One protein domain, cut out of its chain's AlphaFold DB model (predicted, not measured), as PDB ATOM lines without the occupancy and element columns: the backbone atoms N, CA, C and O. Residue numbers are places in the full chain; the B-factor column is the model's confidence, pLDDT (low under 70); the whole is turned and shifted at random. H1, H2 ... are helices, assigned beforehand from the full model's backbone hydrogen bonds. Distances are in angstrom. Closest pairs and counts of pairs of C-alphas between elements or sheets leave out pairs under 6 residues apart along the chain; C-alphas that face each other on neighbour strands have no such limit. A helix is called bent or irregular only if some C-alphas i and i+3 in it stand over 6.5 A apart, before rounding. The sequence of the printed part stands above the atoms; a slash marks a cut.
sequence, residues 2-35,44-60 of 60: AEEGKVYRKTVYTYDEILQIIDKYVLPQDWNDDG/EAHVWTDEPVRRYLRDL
ATOM      1  N   ALA A   2     -44.339  -2.387 -12.343       46.59
ATOM      2  CA  ALA A   2     -43.952  -2.210 -10.936       46.59
ATOM      3  C   ALA A   2     -43.273  -3.484 -10.402       46.59
ATOM      4  O   ALA A   2     -43.677  -4.020  -9.376       46.59
ATOM      5  N   GLU A   3     -42.285  -3.999 -11.135       51.50
ATOM      6  CA  GLU A   3     -41.412  -5.089 -10.659       51.50
ATOM      7  C   GLU A   3     -39.923  -4.843 -10.955       51.50
ATOM      8  O   GLU A   3     -39.066  -5.465 -10.334       51.50
ATOM      9  N   GLU A   4     -39.580  -3.876 -11.807       52.72
ATOM     10  CA  GLU A   4     -38.186  -3.517 -12.066       52.72
ATOM     11  C   GLU A   4     -37.644  -2.664 -10.908       52.72
ATOM     12  O   GLU A   4     -37.952  -1.483 -10.786       52.72
ATOM     13  N   GLY A   5     -36.879  -3.284 -10.003       59.56
ATOM     14  CA  GLY A   5     -36.073  -2.580  -8.996       59.56
ATOM     15  C   GLY A   5     -36.340  -2.955  -7.536       59.56
ATOM     16  O   GLY A   5     -35.485  -2.707  -6.690       59.56
ATOM     17  N   LYS A   6     -37.464  -3.613  -7.224       69.38
ATOM     18  CA  LYS A   6     -37.833  -4.003  -5.845       69.38
ATOM     19  C   LYS A   6     -37.703  -5.506  -5.624       69.38
ATOM     20  O   LYS A   6     -38.654  -6.177  -5.228       69.38
ATOM     21  N   VAL A   7     -36.502  -6.013  -5.898       72.38
ATOM     22  CA  VAL A   7     -36.132  -7.442  -5.836       72.38
ATOM     23  C   VAL A   7     -36.304  -8.032  -4.431       72.38
ATOM     24  O   VAL A   7     -36.426  -9.236  -4.282       72.38
ATOM     25  N   TYR A   8     -36.362  -7.173  -3.409       73.56
ATOM     26  CA  TYR A   8     -36.623  -7.550  -2.021       73.56
ATOM     27  C   TYR A   8     -38.072  -7.981  -1.737       73.56
ATOM     28  O   TYR A   8     -38.371  -8.462  -0.646       73.56
ATOM     29  N   ARG A   9     -39.008  -7.793  -2.677       76.69
ATOM     30  CA  ARG A   9     -40.408  -8.197  -2.495       76.69
ATOM     31  C   ARG A   9     -40.599  -9.686  -2.787       76.69
ATOM     32  O   ARG A   9     -40.048 -10.205  -3.748       76.69
ATOM     33  N   LYS A  10     -41.508 -10.326  -2.038       75.88
ATOM     34  CA  LYS A  10     -41.924 -11.737  -2.214       75.88
ATOM     35  C   LYS A  10     -40.783 -12.753  -2.028       75.88
ATOM     36  O   LYS A  10     -40.873 -13.871  -2.530       75.88
ATOM     37  N   THR A  11     -39.736 -12.386  -1.295       76.69
ATOM     38  CA  THR A  11     -38.590 -13.253  -1.007       76.69
ATOM     39  C   THR A  11     -38.487 -13.494   0.495       76.69
ATOM     40  O   THR A  11     -38.721 -12.588   1.292       76.69
ATOM     41  N   VAL A  12     -38.164 -14.730   0.873       78.44
ATOM     42  CA  VAL A  12     -37.828 -15.090   2.253       78.44
ATOM     43  C   VAL A  12     -36.318 -14.996   2.392       78.44
ATOM     44  O   VAL A  12     -35.597 -15.596   1.600       78.44
ATOM     45  N   TYR A  13     -35.869 -14.241   3.387       78.31
ATOM     46  CA  TYR A  13     -34.459 -14.040   3.690       78.31
ATOM     47  C   TYR A  13     -34.132 -14.655   5.046       78.31
ATOM     48  O   TYR A  13     -34.927 -14.578   5.985       78.31
ATOM     49  N   THR A  14     -32.941 -15.228   5.160       80.62
ATOM     50  CA  THR A  14     -32.305 -15.461   6.458       80.62
ATOM     51  C   THR A  14     -31.965 -14.127   7.130       80.62
ATOM     52  O   THR A  14     -31.978 -13.066   6.497       80.62
ATOM     53  N   TYR A  15     -31.646 -14.165   8.425       79.50
ATOM     54  CA  TYR A  15     -31.244 -12.967   9.165       79.50
ATOM     55  C   TYR A  15     -30.042 -12.252   8.517       79.50
ATOM     56  O   TYR A  15     -30.078 -11.043   8.309       79.50
ATOM     57  N   ASP A  16     -29.007 -12.997   8.123       83.69
ATOM     58  CA  ASP A  16     -27.809 -12.404   7.518       83.69
ATOM     59  C   ASP A  16     -28.093 -11.799   6.133       83.69
ATOM     60  O   ASP A  16     -27.509 -10.780   5.757       83.69
ATOM     61  N   GLU A  17     -29.018 -12.388   5.373       83.56
ATOM     62  CA  GLU A  17     -29.407 -11.876   4.057       83.56
ATOM     63  C   GLU A  17     -30.254 -10.600   4.158       83.56
ATOM     64  O   GLU A  17     -30.052  -9.676   3.366       83.56
ATOM     65  N   ILE A  18     -31.167 -10.489   5.137       81.44
ATOM     66  CA  ILE A  18     -31.975  -9.266   5.285       81.44
ATOM     67  C   ILE A  18     -31.109  -8.059   5.674       81.44
ATOM     68  O   ILE A  18     -31.381  -6.949   5.215       81.44
ATOM     69  N   LEU A  19     -30.021  -8.262   6.429       84.06
ATOM     70  CA  LEU A  19     -29.062  -7.196   6.743       84.06
ATOM     71  C   LEU A  19     -28.405  -6.622   5.477       84.06
ATOM     72  O   LEU A  19     -28.273  -5.406   5.350       84.06
ATOM     73  N   GLN A  20     -28.061  -7.474   4.508       85.56
ATOM     74  CA  GLN A  20     -27.472  -7.044   3.233       85.56
ATOM     75  C   GLN A  20     -28.477  -6.283   2.357       85.56
ATOM     76  O   GLN A  20     -28.109  -5.347   1.648       85.56
ATOM     77  N   ILE A  21     -29.756  -6.666   2.401       83.06
ATOM     78  CA  ILE A  21     -30.829  -5.945   1.702       83.06
ATOM     79  C   ILE A  21     -31.016  -4.545   2.296       83.06
ATOM     80  O   ILE A  21     -31.133  -3.586   1.533       83.06
ATOM     81  N   ILE A  22     -31.009  -4.422   3.627       79.44
ATOM     82  CA  ILE A  22     -31.104  -3.128   4.318       79.44
ATOM     83  C   ILE A  22     -29.917  -2.231   3.954       79.44
ATOM     84  O   ILE A  22     -30.130  -1.070   3.625       79.44
ATOM     85  N   ASP A  23     -28.691  -2.760   3.948       83.44
ATOM     86  CA  ASP A  23     -27.495  -2.000   3.553       83.44
ATOM     87  C   ASP A  23     -27.588  -1.495   2.103       83.44
ATOM     88  O   ASP A  23     -27.348  -0.325   1.810       83.44
ATOM     89  N   LYS A  24     -28.035  -2.360   1.183       82.19
ATOM     90  CA  LYS A  24     -28.130  -2.038  -0.246       82.19
ATOM     91  C   LYS A  24     -29.217  -1.016  -0.582       82.19
ATOM     92  O   LYS A  24     -29.027  -0.209  -1.492       82.19
ATOM     93  N   TYR A  25     -30.378  -1.111   0.061       76.56
ATOM     94  CA  TYR A  25     -31.559  -0.311  -0.289       76.56
ATOM     95  C   TYR A  25     -31.878   0.791   0.722       76.56
ATOM     96  O   TYR A  25     -32.795   1.574   0.474       76.56
ATOM     97  N   VAL A  26     -31.093   0.886   1.802       75.44
ATOM     98  CA  VAL A  26     -31.301   1.793   2.937       75.44
ATOM     99  C   VAL A  26     -32.641   1.506   3.636       75.44
ATOM    100  O   VAL A  26     -33.480   0.730   3.166       75.44
ATOM    101  N   LEU A  27     -32.858   2.081   4.820       70.38
ATOM    102  CA  LEU A  27     -34.127   1.935   5.518       70.38
ATOM    103  C   LEU A  27     -35.236   2.695   4.772       70.38
ATOM    104  O   LEU A  27     -35.087   3.881   4.479       70.38
ATOM    105  N   PRO A  28     -36.399   2.060   4.528       65.06
ATOM    106  CA  PRO A  28     -37.564   2.718   3.945       65.06
ATOM    107  C   PRO A  28     -38.035   3.963   4.683       65.06
ATOM    108  O   PRO A  28     -38.672   4.834   4.103       65.06
ATOM    109  N   GLN A  29     -37.724   3.993   5.974       65.38
ATOM    110  CA  GLN A  29     -38.033   5.070   6.893       65.38
ATOM    111  C   GLN A  29     -37.158   6.305   6.656       65.38
ATOM    112  O   GLN A  29     -37.582   7.372   7.055       65.38
ATOM    113  N   ASP A  30     -35.991   6.180   6.010       71.31
ATOM    114  CA  ASP A  30     -35.071   7.305   5.787       71.31
ATOM    115  C   ASP A  30     -35.270   7.967   4.414       71.31
ATOM    116  O   ASP A  30     -35.017   9.157   4.262       71.31
ATOM    117  N   TRP A  31     -35.702   7.217   3.389       73.12
ATOM    118  CA  TRP A  31     -35.810   7.745   2.016       73.12
ATOM    119  C   TRP A  31     -37.210   8.253   1.635       73.12
ATOM    120  O   TRP A  31     -37.350   8.933   0.620       73.12
ATOM    121  N   ASN A  32     -38.247   7.892   2.399       77.56
ATOM    122  CA  ASN A  32     -39.642   8.294   2.168       77.56
ATOM    123  C   ASN A  32     -40.374   8.521   3.504       77.56
ATOM    124  O   ASN A  32     -41.490   8.031   3.713       77.56
ATOM    125  N   ASP A  33     -39.709   9.209   4.431       76.25
ATOM    126  CA  ASP A  33     -40.231   9.534   5.762       76.25
ATOM    127  C   ASP A  33     -41.496  10.409   5.687       76.25
ATOM    128  O   ASP A  33     -42.477  10.175   6.401       76.25
ATOM    129  N   ASP A  34     -41.503  11.359   4.755       81.62
ATOM    130  CA  ASP A  34     -42.585  12.302   4.487       81.62
ATOM    131  C   ASP A  34     -43.686  11.742   3.564       81.62
ATOM    132  O   ASP A  34     -44.769  12.324   3.450       81.62
ATOM    133  N   GLY A  35     -43.453  10.583   2.942       75.31
ATOM    134  CA  GLY A  35     -44.393   9.933   2.032       75.31
ATOM    135  C   GLY A  35     -44.479  10.561   0.633       75.31
ATOM    136  O   GLY A  35     -45.402  10.221  -0.116       75.31
ATOM    137  N   GLU A  44     -41.533  -5.246   5.563       66.31
ATOM    138  CA  GLU A  44     -41.973  -6.324   6.445       66.31
ATOM    139  C   GLU A  44     -41.003  -7.496   6.285       66.31
ATOM    140  O   GLU A  44     -40.862  -8.042   5.190       66.31
ATOM    141  N   ALA A  45     -40.311  -7.860   7.363       68.44
ATOM    142  CA  ALA A  45     -39.422  -9.012   7.399       68.44
ATOM    143  C   ALA A  45     -39.884  -9.971   8.498       68.44
ATOM    144  O   ALA A  45     -40.002  -9.588   9.661       68.44
ATOM    145  N   HIS A  46     -40.116 -11.227   8.127       66.06
ATOM    146  CA  HIS A  46     -40.350 -12.305   9.079       66.06
ATOM    147  C   HIS A  46     -39.032 -13.031   9.329       66.06
ATOM    148  O   HIS A  46     -38.517 -13.706   8.442       66.06
ATOM    149  N   VAL A  47     -38.489 -12.888  10.537       67.88
ATOM    150  CA  VAL A  47     -37.251 -13.556  10.953       67.88
ATOM    151  C   VAL A  47     -37.604 -14.746  11.836       67.88
ATOM    152  O   VAL A  47     -38.339 -14.604  12.811       67.88
ATOM    153  N   TRP A  48     -37.059 -15.911  11.501       75.88
ATOM    154  CA  TRP A  48     -37.151 -17.120  12.316       75.88
ATOM    155  C   TRP A  48     -35.784 -17.396  12.940       75.88
ATOM    156  O   TRP A  48     -34.761 -17.282  12.269       75.88
ATOM    157  N   THR A  49     -35.761 -17.744  14.225       75.19
ATOM    158  CA  THR A  49     -34.541 -18.143  14.933       75.19
ATOM    159  C   THR A  49     -34.847 -19.287  15.889       75.19
ATOM    160  O   THR A  49     -35.837 -19.249  16.620       75.19
ATOM    161  N   ASP A  50     -33.970 -20.290  15.907       83.62
ATOM    162  CA  ASP A  50     -34.048 -21.402  16.857       83.62
ATOM    163  C   ASP A  50     -33.454 -21.038  18.224       83.62
ATOM    164  O   ASP A  50     -33.558 -21.816  19.171       83.62
ATOM    165  N   GLU A  51     -32.827 -19.862  18.363       86.88
ATOM    166  CA  GLU A  51     -32.180 -19.422  19.603       86.88
ATOM    167  C   GLU A  51     -33.079 -19.585  20.849       86.88
ATOM    168  O   GLU A  51     -32.614 -20.192  21.822       86.88
ATOM    169  N   PRO A  52     -34.363 -19.169  20.847       85.56
ATOM    170  CA  PRO A  52     -35.222 -19.294  22.026       85.56
ATOM    171  C   PRO A  52     -35.532 -20.750  22.397       85.56
ATOM    172  O   PRO A  52     -35.708 -21.075  23.576       85.56
ATOM    173  N   VAL A  53     -35.600 -21.638  21.399       86.50
ATOM    174  CA  VAL A  53     -35.930 -23.058  21.586       86.50
ATOM    175  C   VAL A  53     -34.690 -23.932  21.770       86.50
ATOM    176  O   VAL A  53     -34.797 -25.070  22.224       86.50
ATOM    177  N   ARG A  54     -33.493 -23.389  21.518       89.44
ATOM    178  CA  ARG A  54     -32.215 -24.112  21.506       89.44
ATOM    179  C   ARG A  54     -31.930 -24.884  22.787       89.44
ATOM    180  O   ARG A  54     -31.355 -25.968  22.741       89.44
ATOM    181  N   ARG A  55     -32.337 -24.345  23.939       87.62
ATOM    182  CA  ARG A  55     -32.143 -25.001  25.243       87.62
ATOM    183  C   ARG A  55     -32.946 -26.296  25.411       87.62
ATOM    184  O   ARG A  55     -32.588 -27.097  26.263       87.62
ATOM    185  N   TYR A  56     -33.994 -26.489  24.612       87.69
ATOM    186  CA  TYR A  56     -34.880 -27.656  24.655       87.69
ATOM    187  C   TYR A  56     -34.552 -28.706  23.588       87.69
ATOM    188  O   TYR A  56     -35.054 -29.818  23.657       87.69
ATOM    189  N   LEU A  57     -33.698 -28.374  22.618       85.19
ATOM    190  CA  LEU A  57     -33.289 -29.285  21.543       85.19
ATOM    191  C   LEU A  57     -32.201 -30.287  21.975       85.19
ATOM    192  O   LEU A  57     -31.689 -31.018  21.136       85.19
ATOM    193  N   ARG A  58     -31.803 -30.309  23.257       64.75
ATOM    194  CA  ARG A  58     -30.676 -31.126  23.746       64.75
ATOM    195  C   ARG A  58     -30.964 -32.625  23.886       64.75
ATOM    196  O   ARG A  58     -30.018 -33.358  24.137       64.75
ATOM    197  N   ASP A  59     -32.198 -33.067  23.663       61.53
ATOM    198  CA  ASP A  59     -32.620 -34.441  23.966       61.53
ATOM    199  C   ASP A  59     -33.222 -35.197  22.759       61.53
ATOM    200  O   ASP A  59     -34.091 -36.049  22.942       61.53
ATOM    201  N   LEU A  60     -32.784 -34.895  21.527       56.34
ATOM    202  CA  LEU A  60     -33.122 -35.674  20.321       56.34
ATOM    203  C   LEU A  60     -31.938 -36.510  19.825       56.34
ATOM    204  O   LEU A  60     -30.832 -35.940  19.695       56.34
TER     205      LEU A  60
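Overview. This is residues 2 to 35 and 44 to 60 of the 60 residues of an uncharacterized protein of Lachnospiraceae bacterium (UniProt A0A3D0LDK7). A strung-out model without a common core: the longest helix, H1, has the unnamed stretch of residues 2 to 14 folded back beside it, while the short helices H2 and H3 sit on two arms that stick out toward opposite ends, residues 26 to 35 with H2 and residues 50 to 60 with H3. No two helices pack on each other, and the arm that ends in H3 makes much of the length. The printed part has 51 residues with three named helices, H1, H2 and H3 in that order along the chain, and no named strand. Its class is all helix, though the helices hold 21 of the 51 printed residues, under half. The whole is extended, with a radius of gyration of the C-alphas of 15.8 A, and its C-alphas span 50 by 23 by 16 A, a rod in outline.

Along the chain. H1 is residues 15 to 25, 15.8 A from first to last C-alpha; C-alpha 15 is at (-31.244, -12.967, 9.165) and C-alpha 25 at (-31.559, -0.311, -0.289). H2 is residues 28 to 31, 5.7 A long from first to last C-alpha. H3 is residues 54 to 59, 10.6 A long from first to last C-alpha, ending with C-alpha 59 at (-32.620, -34.441, 23.966). H3 is irregular: C-alphas 56 and 59 are 7.2 A apart, against about 5 A in a regular helix, and its line is a rough one.

Arrangement. H1 touches no helix. H1 and H2 meet only through their link, a tight one of 2 residues. H3 is apart from H1 and apart from H2. Residues 26 to 35, of which 28 to 31 belong to H2, stand free, and so do residues 50 to 60, of which 54 to 59 belong to H3. In H1, 6 of 7 O i to N i+4 pairs are within hydrogen-bond range; in H3, 0 of 2 are, beside 1 of 3 O i to N i+3 pairs, and H2 is too short for an O i to N i+4 pair.

Size, cuts and confidence. The two C-alphas farthest apart, those of Asp 34 and Asp 59, are 51.6 A apart. Without the stretches that stand free, the body has 30 residues and spans 32 by 18 by 11 A, with a radius of gyration of 9.8 A. Residues 36 to 43 are cut out and not printed, and C-alphas 35 and 44 are 17.0 A apart across the cut. The link from H2 to H3 runs across this cut, with 22 residues between them in the chain. The mean pLDDT of the printed part is 74.9, and it is under 70 at residues 2 to 6, 28 to 29, 44 to 47 and 58 to 60.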